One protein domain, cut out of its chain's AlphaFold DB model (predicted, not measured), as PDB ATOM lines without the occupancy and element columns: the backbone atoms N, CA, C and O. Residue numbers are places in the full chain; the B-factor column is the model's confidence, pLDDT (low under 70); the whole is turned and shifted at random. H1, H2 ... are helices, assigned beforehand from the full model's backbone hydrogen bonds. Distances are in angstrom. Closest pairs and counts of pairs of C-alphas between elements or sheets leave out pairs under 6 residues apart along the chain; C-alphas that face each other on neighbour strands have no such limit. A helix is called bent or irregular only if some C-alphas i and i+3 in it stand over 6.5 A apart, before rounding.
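What this domain is: This is residues 35 to 156 of the 168 residues of the protein "DUF5668 domain-containing protein" of Fusibacter sp. A1 (UniProt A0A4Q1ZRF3). Four helices fold back and forth side by side in one flat row, H1, H2, H3, H4, and the far part of the very long H4 sticks out as an arm, residues 135 to 156 standing free. The slab of the four is thin, and the arm makes much of the length. You will find 122 printed residues with four named helices and no named strand, an all helix class. The whole is extended, with a radius of gyration of the C-alphas of 21.4 A and spans of 80 by 34 by 11 A.

How they stand to each other: Start at H1, residues 37 to 53, which touches H2, residues 57 to 79, in a hairpin; the closest C-alphas, of Gly 43 and Gly 63, are 4.2 A apart, at a shallow tilt of 29 degrees, opposite ways. H2 touches H3, residues 81 to 106, in a second hairpin; look at Val 61 and Gly 98, the closest C-alphas, 3.9 A apart, at a shallow tilt of 23 degrees, opposite ways. H3 touches H4, residues 110 to 155, with residues 112 to 131 of H4 alone, in a third hairpin; the closest C-alphas, of Ala 96 and Ser 116, are 4.4 A apart, at a shallow tilt of 15 degrees, opposite ways. The helix packing is mostly aligned, each touching pair at a shallow tilt. H1 is apart from H3 and H4, and H2 from H4. O i to N i+4 pairs are within hydrogen-bond range in 12 of 13 in H1, 17 of 19 in H2, 13 of 22 in H3 and 41 of 42 in H4.

Where its parts are: Find C-alpha 37 at (210.347, 152.537, 148.087); H1 runs 23.1 A from there. H2 measures 34.0 A. H3, 35.5 A, is irregular, C-alphas 86 and 89 being 7.3 A apart, with a kink of 67 degrees near residue 88. H4 runs 67.2 A to C-alpha 155 at (233.862, 206.693, 159.989).

The domain as a whole: The C-alphas of Lys 53 and Gly 156, the two farthest apart, are 79.8 A apart. The printed part has no cut, and its three links are tight. Mean pLDDT of the printed part is 80.0; look for values under 70 at residues 51 to 55, 57, 106 to 108 and 155 to 156.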
ATOM      1  N   TRP A  35     213.181 154.652 152.400       77.38
ATOM      2  CA  TRP A  35     211.749 154.776 152.691       77.38
ATOM      3  C   TRP A  35     210.855 155.134 151.482       77.38
ATOM      4  O   TRP A  35     209.731 154.627 151.448       77.38
ATOM      5  N   PRO A  36     211.291 155.901 150.457       82.31
ATOM      6  CA  PRO A  36     210.440 156.209 149.310       82.31
ATOM      7  C   PRO A  36     210.065 154.962 148.493       82.31
ATOM      8  O   PRO A  36     209.079 154.994 147.763       82.31
ATOM      9  N   LEU A  37     210.764 153.826 148.659       79.19
ATOM     10  CA  LEU A  37     210.347 152.537 148.087       79.19
ATOM     11  C   LEU A  37     208.972 152.095 148.585       79.19
ATOM     12  O   LEU A  37     208.201 151.532 147.812       79.19
ATOM     13  N   PHE A  38     208.640 152.372 149.849       81.50
ATOM     14  CA  PHE A  38     207.332 152.025 150.408       81.50
ATOM     15  C   PHE A  38     206.189 152.811 149.765       81.50
ATOM     16  O   PHE A  38     205.062 152.328 149.764       81.50
ATOM     17  N   LEU A  39     206.469 153.988 149.198       83.31
ATOM     18  CA  LEU A  39     205.520 154.749 148.385       83.31
ATOM     19  C   LEU A  39     205.549 154.285 146.916       83.31
ATOM     20  O   LEU A  39     204.502 154.193 146.272       83.31
ATOM     21  N   LEU A  40     206.730 153.932 146.397       84.75
ATOM     22  CA  LEU A  40     206.922 153.584 144.989       84.75
ATOM     23  C   LEU A  40     206.239 152.263 144.637       84.75
ATOM     24  O   LEU A  40     205.573 152.162 143.609       84.75
ATOM     25  N   VAL A  41     206.384 151.255 145.500       80.81
ATOM     26  CA  VAL A  41     205.801 149.921 145.307       80.81
ATOM     27  C   VAL A  41     204.277 149.991 145.117       80.81
ATOM     28  O   VAL A  41     203.804 149.512 144.084       80.81
ATOM     29  N   PRO A  42     203.488 150.599 146.025       80.00
ATOM     30  CA  PRO A  42     202.050 150.748 145.822       80.00
ATOM     31  C   PRO A  42     201.702 151.656 144.633       80.00
ATOM     32  O   PRO A  42     200.751 151.344 143.920       80.00
ATOM     33  N   GLY A  43     202.475 152.715 144.359       83.56
ATOM     34  CA  GLY A  43     202.275 153.560 143.172       83.56
ATOM     35  C   GLY A  43     202.335 152.762 141.865       83.56
ATOM     36  O   GLY A  43     201.375 152.741 141.091       83.56
ATOM     37  N   ILE A  44     203.410 151.989 141.680       80.62
ATOM     38  CA  ILE A  44     203.586 151.106 140.518       80.62
ATOM     39  C   ILE A  44     202.522 150.000 140.498       80.62
ATOM     40  O   ILE A  44     202.034 149.636 139.429       80.62
ATOM     41  N   MET A  45     202.124 149.461 141.656       78.88
ATOM     42  CA  MET A  45     201.040 148.474 141.722       78.88
ATOM     43  C   MET A  45     199.715 149.032 141.197       78.88
ATOM     44  O   MET A  45     199.004 148.311 140.495       78.88
ATOM     45  N   PHE A  46     199.383 150.289 141.501       81.38
ATOM     46  CA  PHE A  46     198.177 150.942 140.990       81.38
ATOM     47  C   PHE A  46     198.243 151.184 139.480       81.38
ATOM     48  O   PHE A  46     197.278 150.882 138.774       81.38
ATOM     49  N   GLU A  47     199.389 151.637 138.962       77.94
ATOM     50  CA  GLU A  47     199.603 151.777 137.517       77.94
ATOM     51  C   GLU A  47     199.487 150.420 136.804       77.94
ATOM     52  O   GLU A  47     198.740 150.270 135.833       77.94
ATOM     53  N   TYR A  48     200.142 149.387 137.337       73.12
ATOM     54  CA  TYR A  48     200.094 148.032 136.794       73.12
ATOM     55  C   TYR A  48     198.684 147.430 136.843       73.12
ATOM     56  O   TYR A  48     198.251 146.772 135.894       73.12
ATOM     57  N   ALA A  49     197.932 147.667 137.923       71.31
ATOM     58  CA  ALA A  49     196.549 147.220 138.042       71.31
ATOM     59  C   ALA A  49     195.667 147.817 136.936       71.31
ATOM     60  O   ALA A  49     194.823 147.110 136.385       71.31
ATOM     61  N   HIS A  50     195.891 149.076 136.559       70.31
ATOM     62  CA  HIS A  50     195.176 149.679 135.443       70.31
ATOM     63  C   HIS A  50     195.567 149.056 134.094       70.31
ATOM     64  O   HIS A  50     194.691 148.578 133.371       70.31
ATOM     65  N   PHE A  51     196.867 148.980 133.784       68.25
ATOM     66  CA  PHE A  51     197.345 148.466 132.494       68.25
ATOM     67  C   PHE A  51     197.032 146.982 132.267       68.25
ATOM     68  O   PHE A  51     196.777 146.576 131.134       68.25
ATOM     69  N   VAL A  52     197.019 146.166 133.326       63.75
ATOM     70  CA  VAL A  52     196.838 144.710 133.203       63.75
ATOM     71  C   VAL A  52     195.410 144.254 133.456       63.75
ATOM     72  O   VAL A  52     194.955 143.322 132.797       63.75
ATOM     73  N   LYS A  53     194.676 144.885 134.381       60.56
ATOM     74  CA  LYS A  53     193.291 144.481 134.686       60.56
ATOM     75  C   LYS A  53     192.227 145.349 134.015       60.56
ATOM     76  O   LYS A  53     191.051 145.083 134.236       60.56
ATOM     77  N   ARG A  54     192.605 146.375 133.232       62.69
ATOM     78  CA  ARG A  54     191.686 147.440 132.779       62.69
ATOM     79  C   ARG A  54     190.833 147.973 133.935       62.69
ATOM     80  O   ARG A  54     189.629 148.173 133.803       62.69
ATOM     81  N   ALA A  55     191.463 148.127 135.101       60.41
ATOM     82  CA  ALA A  55     190.800 148.651 136.284       60.41
ATOM     83  C   ALA A  55     190.325 150.086 136.030       60.41
ATOM     84  O   ALA A  55     190.879 150.776 135.169       60.41
ATOM     85  N   ASN A  56     189.326 150.536 136.794       70.19
ATOM     86  CA  ASN A  56     188.759 151.871 136.641       70.19
ATOM     87  C   ASN A  56     189.864 152.936 136.535       70.19
ATOM     88  O   ASN A  56     190.792 152.931 137.352       70.19
ATOM     89  N   PRO A  57     189.755 153.868 135.576       69.88
ATOM     90  CA  PRO A  57     190.759 154.904 135.365       69.88
ATOM     91  C   PRO A  57     191.056 155.724 136.635       69.88
ATOM     92  O   PRO A  57     192.161 156.219 136.828       69.88
ATOM     93  N   GLY A  58     190.104 155.821 137.570       72.56
ATOM     94  CA  GLY A  58     190.298 156.518 138.848       72.56
ATOM     95  C   GLY A  58     191.484 156.015 139.681       72.56
ATOM     96  O   GLY A  58     192.018 156.771 140.484       72.56
ATOM     97  N   VAL A  59     191.941 154.775 139.469       76.69
ATOM     98  CA  VAL A  59     193.070 154.174 140.200       76.69
ATOM     99  C   VAL A  59     194.429 154.743 139.760       76.69
ATOM    100  O   VAL A  59     195.383 154.699 140.536       76.69
ATOM    101  N   LEU A  60     194.532 155.350 138.568       78.69
ATOM    102  CA  LEU A  60     195.788 155.976 138.127       78.69
ATOM    103  C   LEU A  60     196.101 157.267 138.884       78.69
ATOM    104  O   LEU A  60     197.266 157.637 138.971       78.69
ATOM    105  N   VAL A  61     195.093 157.945 139.444       80.81
ATOM    106  CA  VAL A  61     195.309 159.192 140.193       80.81
ATOM    107  C   VAL A  61     196.142 158.946 141.453       80.81
ATOM    108  O   VAL A  61     197.216 159.536 141.560       80.81
ATOM    109  N   PRO A  62     195.731 158.063 142.392       82.44
ATOM    110  CA  PRO A  62     196.568 157.742 143.540       82.44
ATOM    111  C   PRO A  62     197.881 157.082 143.107       82.44
ATOM    112  O   PRO A  62     198.909 157.401 143.694       82.44
ATOM    113  N   GLY A  63     197.867 156.249 142.056       84.44
ATOM    114  CA  GLY A  63     199.076 155.673 141.462       84.44
ATOM    115  C   GLY A  63     200.116 156.739 141.127       84.44
ATOM    116  O   GLY A  63     201.145 156.788 141.788       84.44
ATOM    117  N   GLY A  64     199.796 157.653 140.206       83.94
ATOM    118  CA  GLY A  64     200.701 158.709 139.745       83.94
ATOM    119  C   GLY A  64     201.145 159.684 140.840       83.94
ATOM    120  O   GLY A  64     202.286 160.149 140.812       83.94
ATOM    121  N   ILE A  65     200.299 159.958 141.842       87.56
ATOM    122  CA  ILE A  65     200.694 160.741 143.026       87.56
ATOM    123  C   ILE A  65     201.802 160.012 143.793       87.56
ATOM    124  O   ILE A  65     202.851 160.595 144.069       87.56
ATOM    125  N   LEU A  66     201.580 158.734 144.112       86.62
ATOM    126  CA  LEU A  66     202.524 157.895 144.847       86.62
ATOM    127  C   LEU A  66     203.848 157.749 144.090       86.62
ATOM    128  O   LEU A  66     204.908 157.935 144.692       86.62
ATOM    129  N   THR A  67     203.821 157.499 142.778       85.25
ATOM    130  CA  THR A  67     205.038 157.388 141.955       85.25
ATOM    131  C   THR A  67     205.807 158.706 141.921       85.25
ATOM    132  O   THR A  67     207.013 158.721 142.176       85.25
ATOM    133  N   THR A  68     205.119 159.828 141.695       87.75
ATOM    134  CA  THR A  68     205.757 161.152 141.634       87.75
ATOM    135  C   THR A  68     206.378 161.541 142.975       87.75
ATOM    136  O   THR A  68     207.529 161.973 143.021       87.75
ATOM    137  N   TYR A  69     205.661 161.348 144.086       88.44
ATOM    138  CA  TYR A  69     206.181 161.660 145.421       88.44
ATOM    139  C   TYR A  69     207.380 160.790 145.775       88.44
ATOM    140  O   TYR A  69     208.363 161.297 146.309       88.44
ATOM    141  N   SER A  70     207.344 159.507 145.419       85.19
ATOM    142  CA  SER A  70     208.474 158.604 145.637       85.19
ATOM    143  C   SER A  70     209.737 159.100 144.942       85.19
ATOM    144  O   SER A  70     210.803 159.101 145.549       85.19
ATOM    145  N   ILE A  71     209.618 159.571 143.698       84.38
ATOM    146  CA  ILE A  71     210.741 160.131 142.937       84.38
ATOM    147  C   ILE A  71     211.266 161.406 143.608       84.38
ATOM    148  O   ILE A  71     212.473 161.536 143.803       84.38
ATOM    149  N   ILE A  72     210.379 162.319 144.022       85.50
ATOM    150  CA  ILE A  72     210.765 163.557 144.723       85.50
ATOM    151  C   ILE A  72     211.518 163.238 146.018       85.50
ATOM    152  O   ILE A  72     212.564 163.832 146.292       85.50
ATOM    153  N   PHE A  73     211.020 162.289 146.810       84.25
ATOM    154  CA  PHE A  73     211.655 161.899 148.064       84.25
ATOM    155  C   PHE A  73     212.957 161.132 147.858       84.25
ATOM    156  O   PHE A  73     213.888 161.323 148.635       84.25
ATOM    157  N   PHE A  74     213.073 160.333 146.796       81.50
ATOM    158  CA  PHE A  74     214.344 159.730 146.409       81.50
ATOM    159  C   PHE A  74     215.387 160.795 146.077       81.50
ATOM    160  O   PHE A  74     216.485 160.761 146.623       81.50
ATOM    161  N   ILE A  75     215.030 161.781 145.247       79.25
ATOM    162  CA  ILE A  75     215.922 162.895 144.896       79.25
ATOM    163  C   ILE A  75     216.355 163.650 146.159       79.25
ATOM    164  O   ILE A  75     217.544 163.898 146.336       79.25
ATOM    165  N   ASN A  76     215.430 163.947 147.078       80.44
ATOM    166  CA  ASN A  76     215.765 164.581 148.361       80.44
ATOM    167  C   ASN A  76     216.655 163.697 149.244       80.44
ATOM    168  O   ASN A  76     217.553 164.203 149.909       80.44
ATOM    169  N   GLY A  77     216.447 162.382 149.241       76.12
ATOM    170  CA  GLY A  77     217.287 161.442 149.976       76.12
ATOM    171  C   GLY A  77     218.717 161.343 149.426       76.12
ATOM    172  O   GLY A  77     219.633 161.092 150.203       76.12
ATOM    173  N   PHE A  78     218.921 161.570 148.121       70.81
ATOM    174  CA  PHE A  78     220.246 161.564 147.485       70.81
ATOM    175  C   PHE A  78     220.964 162.920 147.542       70.81
ATOM    176  O   PHE A  78     222.156 162.963 147.834       70.81
ATOM    177  N   LEU A  79     220.261 164.019 147.246       72.88
ATOM    178  CA  LEU A  79     220.839 165.372 147.184       72.88
ATOM    179  C   LEU A  79     220.814 166.085 148.546       72.88
ATOM    180  O   LEU A  79     221.551 167.044 148.756       72.88
ATOM    181  N   GLY A  80     219.999 165.603 149.484       73.44
ATOM    182  CA  GLY A  80     219.841 166.133 150.832       73.44
ATOM    183  C   GLY A  80     218.483 166.802 151.051       73.44
ATOM    184  O   GLY A  80     217.972 167.537 150.209       73.44
ATOM    185  N   TYR A  81     217.929 166.611 152.249       76.38
ATOM    186  CA  TYR A  81     216.606 167.112 152.649       76.38
ATOM    187  C   TYR A  81     216.469 168.642 152.674       76.38
ATOM    188  O   TYR A  81     215.358 169.159 152.765       76.38
ATOM    189  N   HIS A  82     217.573 169.379 152.553       75.62
ATOM    190  CA  HIS A  82     217.551 170.833 152.393       75.62
ATOM    191  C   HIS A  82     216.918 171.269 151.061       75.62
ATOM    192  O   HIS A  82     216.391 172.376 150.973       75.62
ATOM    193  N   LEU A  83     216.896 170.399 150.040       74.94
ATOM    194  CA  LEU A  83     216.191 170.672 148.784       74.94
ATOM    195  C   LEU A  83     214.671 170.728 148.969       74.94
ATOM    196  O   LEU A  83     213.988 171.320 148.138       74.94
ATOM    197  N   MET A  84     214.127 170.175 150.054       80.31
ATOM    198  CA  MET A  84     212.688 170.126 150.297       80.31
ATOM    199  C   MET A  84     212.063 171.528 150.397       80.31
ATOM    200  O   MET A  84     210.947 171.730 149.923       80.31
ATOM    201  N   GLU A  85     212.807 172.514 150.922       77.62
ATOM    202  CA  GLU A  85     212.393 173.931 150.967       77.62
ATOM    203  C   GLU A  85     212.196 174.522 149.561       77.62
ATOM    204  O   GLU A  85     211.410 175.443 149.385       77.62
ATOM    205  N   TYR A  86     212.850 173.960 148.544       78.00
ATOM    206  CA  TYR A  86     212.730 174.382 147.145       78.00
ATOM    207  C   TYR A  86     211.797 173.481 146.341       78.00
ATOM    208  O   TYR A  86     211.154 173.931 145.397       78.00
ATOM    209  N   MET A  87     211.727 172.199 146.701       80.06
ATOM    210  CA  MET A  87     210.990 171.180 145.960       80.06
ATOM    211  C   MET A  87     209.523 171.056 146.390       80.06
ATOM    212  O   MET A  87     208.759 170.388 145.699       80.06
ATOM    213  N   TRP A  88     209.092 171.721 147.468       80.94
ATOM    214  CA  TRP A  88     207.692 171.706 147.915       80.94
ATOM    215  C   TRP A  88     206.644 171.998 146.807       80.94
ATOM    216  O   TRP A  88     205.595 171.351 146.810       80.94
ATOM    217  N   PRO A  89     206.886 172.868 145.803       84.12
ATOM    218  CA  PRO A  89     205.908 173.126 144.750       84.12
ATOM    219  C   PRO A  89     205.708 171.912 143.847       84.12
ATOM    220  O   PRO A  89     204.617 171.715 143.314       84.12
ATOM    221  N   PHE A  90     206.727 171.058 143.700       83.38
ATOM    222  CA  PHE A  90     206.649 169.832 142.905       83.38
ATOM    223  C   PHE A  90     205.667 168.816 143.496       83.38
ATOM    224  O   PHE A  90     205.196 167.942 142.769       83.38
ATOM    225  N   PHE A  91     205.258 168.954 144.761       84.06
ATOM    226  CA  PHE A  91     204.164 168.142 145.296       84.06
ATOM    227  C   PHE A  91     202.843 168.401 144.566       84.06
ATOM    228  O   PHE A  91     202.028 167.496 144.462       84.06
ATOM    229  N   LEU A  92     202.641 169.576 143.962       85.75
ATOM    230  CA  LEU A  92     201.463 169.820 143.125       85.75
ATOM    231  C   LEU A  92     201.541 169.077 141.777       85.75
ATOM    232  O   LEU A  92     200.503 168.807 141.169       85.75
ATOM    233  N   ILE A  93     202.742 168.686 141.329       85.25
ATOM    234  CA  ILE A  93     202.921 167.888 140.107       85.25
ATOM    235  C   ILE A  93     202.424 166.459 140.304       85.25
ATOM    236  O   ILE A  93     201.904 165.887 139.356       85.25
ATOM    237  N   GLY A  94     202.502 165.889 141.512       85.44
ATOM    238  CA  GLY A  94     201.997 164.533 141.765       85.44
ATOM    239  C   GLY A  94     200.520 164.368 141.386       85.44
ATOM    240  O   GLY A  94     200.202 163.543 140.527       85.44
ATOM    241  N   PRO A  95     199.608 165.184 141.947       83.56
ATOM    242  CA  PRO A  95     198.203 165.191 141.557       83.56
ATOM    243  C   PRO A  95     197.994 165.586 140.095       83.56
ATOM    244  O   PRO A  95     197.158 164.981 139.428       83.56
ATOM    245  N   ALA A  96     198.760 166.552 139.570       85.38
ATOM    246  CA  ALA A  96     198.666 166.946 138.164       85.38
ATOM    247  C   ALA A  96     198.987 165.779 137.216       85.38
ATOM    248  O   ALA A  96     198.269 165.555 136.245       85.38
ATOM    249  N   PHE A  97     200.031 165.006 137.522       84.19
ATOM    250  CA  PHE A  97     200.452 163.846 136.747       84.19
ATOM    251  C   PHE A  97     199.442 162.702 136.864       84.19
ATOM    252  O   PHE A  97     199.032 162.147 135.847       84.19
ATOM    253  N   GLY A  98     198.952 162.409 138.074       83.88
ATOM    254  CA  GLY A  98     197.909 161.400 138.285       83.88
ATOM    255  C   GLY A  98     196.606 161.716 137.536       83.88
ATOM    256  O   GLY A  98     196.021 160.839 136.898       83.88
ATOM    257  N   LEU A  99     196.168 162.979 137.551       83.38
ATOM    258  CA  LEU A  99     194.990 163.442 136.806       83.38
ATOM    259  C   LEU A  99     195.230 163.455 135.287       83.38
ATOM    260  O   LEU A  99     194.336 163.095 134.519       83.38
ATOM    261  N   PHE A 100     196.441 163.794 134.840       82.81
ATOM    262  CA  PHE A 100     196.823 163.720 133.430       82.81
ATOM    263  C   PHE A 100     196.806 162.274 132.912       82.81
ATOM    264  O   PHE A 100     196.295 162.005 131.821       82.81
ATOM    265  N   GLN A 101     197.285 161.322 133.714       79.69
ATOM    266  CA  GLN A 101     197.215 159.897 133.396       79.69
ATOM    267  C   GLN A 101     195.752 159.435 133.304       79.69
ATOM    268  O   GLN A 101     195.365 158.781 132.335       79.69
ATOM    269  N   LEU A 102     194.901 159.856 134.247       80.69
ATOM    270  CA  LEU A 102     193.458 159.608 134.197       80.69
ATOM    271  C   LEU A 102     192.808 160.188 132.925       80.69
ATOM    272  O   LEU A 102     191.968 159.526 132.320       80.69
ATOM    273  N   TYR A 103     193.207 161.379 132.469       79.19
ATOM    274  CA  TYR A 103     192.694 161.978 131.230       79.19
ATOM    275  C   TYR A 103     193.013 161.123 130.000       79.19
ATOM    276  O   TYR A 103     192.130 160.858 129.175       79.19
ATOM    277  N   TRP A 104     194.265 160.674 129.886       74.38
ATOM    278  CA  TRP A 104     194.731 159.924 128.724       74.38
ATOM    279  C   TRP A 104     194.077 158.541 128.619       74.38
ATOM    280  O   TRP A 104     193.712 158.116 127.521       74.38
ATOM    281  N   PHE A 105     193.889 157.864 129.755       73.00
ATOM    282  CA  PHE A 105     193.401 156.483 129.798       73.00
ATOM    283  C   PHE A 105     191.916 156.330 130.168       73.00
ATOM    284  O   PHE A 105     191.352 155.255 129.977       73.00
ATOM    285  N   GLY A 106     191.269 157.379 130.688       67.12
ATOM    286  CA  GLY A 106     189.936 157.295 131.293       67.12
ATOM    287  C   GLY A 106     188.770 157.916 130.536       67.12
ATOM    288  O   GLY A 106     187.638 157.733 130.969       67.12
ATOM    289  N   GLY A 107     189.004 158.608 129.416       66.81
ATOM    290  CA  GLY A 107     187.903 159.134 128.591       66.81
ATOM    291  C   GLY A 107     188.080 160.542 128.025       66.81
ATOM    292  O   GLY A 107     187.122 161.084 127.486       66.81
ATOM    293  N   LYS A 108     189.279 161.138 128.098       65.62
ATOM    294  CA  LYS A 108     189.600 162.448 127.499       65.62
ATOM    295  C   LYS A 108     188.616 163.579 127.852       65.62
ATOM    296  O   LYS A 108     188.325 164.439 127.017       65.62
ATOM    297  N   GLU A 109     188.124 163.632 129.088       73.88
ATOM    298  CA  GLU A 109     187.286 164.752 129.522       73.88
ATOM    299  C   GLU A 109     188.078 166.065 129.562       73.88
ATOM    300  O   GLU A 109     189.093 166.186 130.250       73.88
ATOM    301  N   LYS A 110     187.589 167.090 128.851       72.25
ATOM    302  CA  LYS A 110     188.244 168.408 128.784       72.25
ATOM    303  C   LYS A 110     188.424 169.052 130.164       72.25
ATOM    304  O   LYS A 110     189.421 169.736 130.375       72.25
ATOM    305  N   ALA A 111     187.493 168.825 131.093       74.38
ATOM    306  CA  ALA A 111     187.566 169.360 132.452       74.38
ATOM    307  C   ALA A 111     188.809 168.851 133.198       74.38
ATOM    308  O   ALA A 111     189.547 169.633 133.794       74.38
ATOM    309  N   LEU A 112     189.094 167.554 133.090       76.44
ATOM    310  CA  LEU A 112     190.204 166.920 133.791       76.44
ATOM    311  C   LEU A 112     191.573 167.396 133.283       76.44
ATOM    312  O   LEU A 112     192.514 167.565 134.063       76.44
ATOM    313  N   PHE A 113     191.671 167.672 131.981       78.19
ATOM    314  CA  PHE A 113     192.865 168.263 131.382       78.19
ATOM    315  C   PHE A 113     193.133 169.670 131.925       78.19
ATOM    316  O   PHE A 113     194.250 169.952 132.354       78.19
ATOM    317  N   TRP A 114     192.112 170.533 131.965       79.12
ATOM    318  CA  TRP A 114     192.256 171.894 132.493       79.12
ATOM    319  C   TRP A 114     192.651 171.911 133.968       79.12
ATOM    320  O   TRP A 114     193.494 172.717 134.354       79.12
ATOM    321  N   VAL A 115     192.110 170.995 134.778       83.19
ATOM    322  CA  VAL A 115     192.512 170.850 136.186       83.19
ATOM    323  C   VAL A 115     193.979 170.423 136.285       83.19
ATOM    324  O   VAL A 115     194.758 171.076 136.974       83.19
ATOM    325  N   SER A 116     194.389 169.387 135.549       83.00
ATOM    326  CA  SER A 116     195.781 168.904 135.544       83.00
ATOM    327  C   SER A 116     196.763 169.998 135.113       83.00
ATOM    328  O   SER A 116     197.786 170.219 135.758       83.00
ATOM    329  N   PHE A 117     196.424 170.724 134.047       86.44
ATOM    330  CA  PHE A 117     197.227 171.827 133.531       86.44
ATOM    331  C   PHE A 117     197.289 173.004 134.512       86.44
ATOM    332  O   PHE A 117     198.358 173.585 134.709       86.44
ATOM    333  N   GLY A 118     196.174 173.323 135.175       86.88
ATOM    334  CA  GLY A 118     196.114 174.338 136.222       86.88
ATOM    335  C   GLY A 118     197.032 174.009 137.398       86.88
ATOM    336  O   GLY A 118     197.816 174.863 137.807       86.88
ATOM    337  N   LEU A 119     197.010 172.766 137.893       86.81
ATOM    338  CA  LEU A 119     197.894 172.333 138.982       86.81
ATOM    339  C   LEU A 119     199.372 172.337 138.568       86.81
ATOM    340  O   LEU A 119     200.215 172.806 139.334       86.81
ATOM    341  N   ALA A 120     199.695 171.864 137.362       87.25
ATOM    342  CA  ALA A 120     201.063 171.896 136.847       87.25
ATOM    343  C   ALA A 120     201.579 173.338 136.702       87.25
ATOM    344  O   ALA A 120     202.694 173.652 137.114       87.25
ATOM    345  N   THR A 121     200.743 174.241 136.185       87.31
ATOM    346  CA  THR A 121     201.089 175.662 136.048       87.31
ATOM    347  C   THR A 121     201.263 176.323 137.414       87.31
ATOM    348  O   THR A 121     202.245 177.029 137.633       87.31
ATOM    349  N   ALA A 122     200.359 176.057 138.361       87.88
ATOM    350  CA  ALA A 122     200.460 176.563 139.729       87.88
ATOM    351  C   ALA A 122     201.745 176.086 140.420       87.88
ATOM    352  O   ALA A 122     202.415 176.880 141.075       87.88
ATOM    353  N   SER A 123     202.127 174.821 140.215       86.44
ATOM    354  CA  SER A 123     203.390 174.266 140.712       86.44
ATOM    355  C   SER A 123     204.599 175.053 140.204       86.44
ATOM    356  O   SER A 123     205.441 175.483 140.993       86.44
ATOM    357  N   ILE A 124     204.657 175.307 138.893       86.81
ATOM    358  CA  ILE A 124     205.753 176.056 138.271       86.81
ATOM    359  C   ILE A 124     205.801 177.488 138.814       86.81
ATOM    360  O   ILE A 124     206.871 177.978 139.169       86.81
ATOM    361  N   LEU A 125     204.649 178.153 138.932       87.44
ATOM    362  CA  LEU A 125     204.572 179.506 139.487       87.44
ATOM    363  C   LEU A 125     205.054 179.549 140.944       87.44
ATOM    364  O   LEU A 125     205.851 180.415 141.303       87.44
ATOM    365  N   MET A 126     204.633 178.593 141.774       85.19
ATOM    366  CA  MET A 126     205.072 178.496 143.169       85.19
ATOM    367  C   MET A 126     206.571 178.198 143.292       85.19
ATOM    368  O   MET A 126     207.232 178.725 144.189       85.19
ATOM    369  N   PHE A 127     207.137 177.428 142.364       85.12
ATOM    370  CA  PHE A 127     208.580 177.209 142.280       85.12
ATOM    371  C   PHE A 127     209.347 178.490 141.947       85.12
ATOM    372  O   PHE A 127     210.321 178.815 142.626       85.12
ATOM    373  N   MET A 128     208.857 179.273 140.984       83.56
ATOM    374  CA  MET A 128     209.456 180.566 140.635       83.56
ATOM    375  C   MET A 128     209.422 181.558 141.804       83.56
ATOM    376  O   MET A 128     210.400 182.270 142.041       83.56
ATOM    377  N   ILE A 129     208.330 181.580 142.573       83.88
ATOM    378  CA  ILE A 129     208.207 182.416 143.780       83.88
ATOM    379  C   ILE A 129     209.174 181.951 144.877       83.88
ATOM    380  O   ILE A 129     209.782 182.773 145.557       83.88
ATOM    381  N   THR A 130     209.348 180.642 145.044       81.56
ATOM    382  CA  THR A 130     210.248 180.094 146.069       81.56
ATOM    383  C   THR A 130     211.704 180.459 145.775       81.56
ATOM    384  O   THR A 130     212.406 180.947 146.657       81.56
ATOM    385  N   ILE A 131     212.145 180.320 144.518       81.38
ATOM    386  CA  ILE A 131     213.492 180.739 144.096       81.38
ATOM    387  C   ILE A 131     213.708 182.230 144.359       81.38
ATOM    388  O   ILE A 131     214.739 182.611 144.916       81.38
ATOM    389  N   SER A 132     212.752 183.080 143.974       77.38
ATOM    390  CA  SER A 132     212.900 184.523 144.159       77.38
ATOM    391  C   SER A 132     212.980 184.893 145.642       77.38
ATOM    392  O   SER A 132     213.892 185.622 146.032       77.38
ATOM    393  N   ALA A 133     212.114 184.331 146.491       79.25
ATOM    394  CA  ALA A 133     212.127 184.555 147.935       79.25
ATOM    395  C   ALA A 133     213.470 184.168 148.577       79.25
ATOM    396  O   ALA A 133     214.021 184.930 149.378       79.25
ATOM    397  N   THR A 134     214.042 183.030 148.181       78.31
ATOM    398  CA  THR A 134     215.365 182.605 148.644       78.31
ATOM    399  C   THR A 134     216.449 183.592 148.223       78.31
ATOM    400  O   THR A 134     217.270 183.996 149.047       78.31
ATOM    401  N   VAL A 135     216.453 184.024 146.962       77.44
ATOM    402  CA  VAL A 135     217.432 185.000 146.463       77.44
ATOM    403  C   VAL A 135     217.350 186.308 147.264       77.44
ATOM    404  O   VAL A 135     218.381 186.821 147.701       77.44
ATOM    405  N   PHE A 136     216.145 186.806 147.557       79.12
ATOM    406  CA  PHE A 136     215.955 187.989 148.406       79.12
ATOM    407  C   PHE A 136     216.494 187.793 149.832       79.12
ATOM    408  O   PHE A 136     217.161 188.688 150.358       79.12
ATOM    409  N   LYS A 137     216.268 186.621 150.440       80.31
ATOM    410  CA  LYS A 137     216.755 186.279 151.789       80.31
ATOM    411  C   LYS A 137     218.280 186.348 151.906       80.31
ATOM    412  O   LYS A 137     218.772 186.714 152.968       80.31
ATOM    413  N   TYR A 138     219.024 186.035 150.844       80.00
ATOM    414  CA  TYR A 138     220.492 186.098 150.850       80.00
ATOM    415  C   TYR A 138     221.057 187.446 150.377       80.00
ATOM    416  O   TYR A 138     222.070 187.900 150.911       80.00
ATOM    417  N   ILE A 139     220.408 188.123 149.423       83.38
ATOM    418  CA  ILE A 139     220.880 189.418 148.902       83.38
ATOM    419  C   ILE A 139     220.731 190.536 149.941       83.38
ATOM    420  O   ILE A 139     221.653 191.334 150.115       83.38
ATOM    421  N   VAL A 140     219.599 190.603 150.650       84.56
ATOM    422  CA  VAL A 140     219.315 191.699 151.595       84.56
ATOM    423  C   VAL A 140     220.361 191.787 152.722       84.56
ATOM    424  O   VAL A 140     220.917 192.871 152.913       84.56
ATOM    425  N   PRO A 141     220.725 190.694 153.423       83.50
ATOM    426  CA  PRO A 141     221.802 190.726 154.411       83.50
ATOM    427  C   PRO A 141     223.154 191.102 153.802       83.50
ATOM    428  O   PRO A 141     223.897 191.869 154.409       83.50
ATOM    429  N   GLY A 142     223.460 190.618 152.592       88.25
ATOM    430  CA  GLY A 142     224.696 190.962 151.886       88.25
ATOM    431  C   GLY A 142     224.831 192.467 151.640       88.25
ATOM    432  O   GLY A 142     225.887 193.044 151.897       88.25
ATOM    433  N   ILE A 143     223.741 193.124 151.229       88.31
ATOM    434  CA  ILE A 143     223.695 194.581 151.047       88.31
ATOM    435  C   ILE A 143     223.871 195.306 152.386       88.31
ATOM    436  O   ILE A 143     224.635 196.267 152.460       88.31
ATOM    437  N   ILE A 144     223.211 194.847 153.452       89.69
ATOM    438  CA  ILE A 144     223.320 195.458 154.786       89.69
ATOM    439  C   ILE A 144     224.759 195.374 155.312       89.69
ATOM    440  O   ILE A 144     225.296 196.377 155.783       89.69
ATOM    441  N   ILE A 145     225.406 194.212 155.182       88.81
ATOM    442  CA  ILE A 145     226.812 194.023 155.567       88.81
ATOM    443  C   ILE A 145     227.706 194.962 154.753       88.81
ATOM    444  O   ILE A 145     228.546 195.658 155.320       88.81
ATOM    445  N   PHE A 146     227.495 195.039 153.437       90.69
ATOM    446  CA  PHE A 146     228.274 195.912 152.563       90.69
ATOM    447  C   PHE A 146     228.136 197.396 152.941       90.69
ATOM    448  O   PHE A 146     229.138 198.107 153.045       90.69
ATOM    449  N   ILE A 147     226.912 197.864 153.210       89.69
ATOM    450  CA  ILE A 147     226.649 199.232 153.679       89.69
ATOM    451  C   ILE A 147     227.326 199.477 155.033       89.69
ATOM    452  O   ILE A 147     227.971 200.510 155.208       89.69
ATOM    453  N   GLY A 148     227.238 198.524 155.968       87.06
ATOM    454  CA  GLY A 148     227.882 198.614 157.280       87.06
ATOM    455  C   GLY A 148     229.405 198.749 157.190       87.06
ATOM    456  O   GLY A 148     229.991 199.617 157.838       87.06
ATOM    457  N   VAL A 149     230.049 197.958 156.326       88.31
ATOM    458  CA  VAL A 149     231.498 198.044 156.066       88.31
ATOM    459  C   VAL A 149     231.873 199.403 155.474       88.31
ATOM    460  O   VAL A 149     232.866 200.013 155.889       88.31
ATOM    461  N   LYS A 150     231.071 199.914 154.534       88.75
ATOM    462  CA  LYS A 150     231.315 201.227 153.930       88.75
ATOM    463  C   LYS A 150     231.228 202.345 154.973       88.75
ATOM    464  O   LYS A 150     232.102 203.207 155.016       88.75
ATOM    465  N   LEU A 151     230.233 202.273 155.862       85.38
ATOM    466  CA  LEU A 151     230.039 203.234 156.947       85.38
ATOM    467  C   LEU A 151     231.206 203.221 157.948       85.38
ATOM    468  O   LEU A 151     231.661 204.282 158.361       85.38
ATOM    469  N   LEU A 152     231.730 202.040 158.300       82.06
ATOM    470  CA  LEU A 152     232.900 201.904 159.181       82.06
ATOM    471  C   LEU A 152     234.174 202.473 158.546       82.06
ATOM    472  O   LEU A 152     234.955 203.150 159.214       82.06
ATOM    473  N   THR A 153     234.366 202.247 157.246       81.31
ATOM    474  CA  THR A 153     235.537 202.753 156.512       81.31
ATOM    475  C   THR A 153     235.500 204.277 156.370       81.31
ATOM    476  O   THR A 153     236.535 204.937 156.469       81.31
ATOM    477  N   ASP A 154     234.311 204.857 156.181       72.06
ATOM    478  CA  ASP A 154     234.135 206.310 156.144       72.06
ATOM    479  C   ASP A 154     234.169 206.950 157.544       72.06
ATOM    480  O   ASP A 154     234.678 208.061 157.682       72.06
ATOM    481  N   ALA A 155     233.733 206.247 158.596       64.31
ATOM    482  CA  ALA A 155     233.862 206.693 159.989       64.31
ATOM    483  C   ALA A 155     235.316 206.665 160.499       64.31
ATOM    484  O   ALA A 155     235.686 207.468 161.355       64.31
ATOM    485  N   GLY A 156     236.156 205.780 159.954       59.03
ATOM    486  CA  GLY A 156     237.589 205.703 160.250       59.03
ATOM    487  C   GLY A 156     238.438 206.804 159.600       59.03
ATOM    488  O   GLY A 156     239.626 206.910 159.903       59.03
TER     489      GLY A 156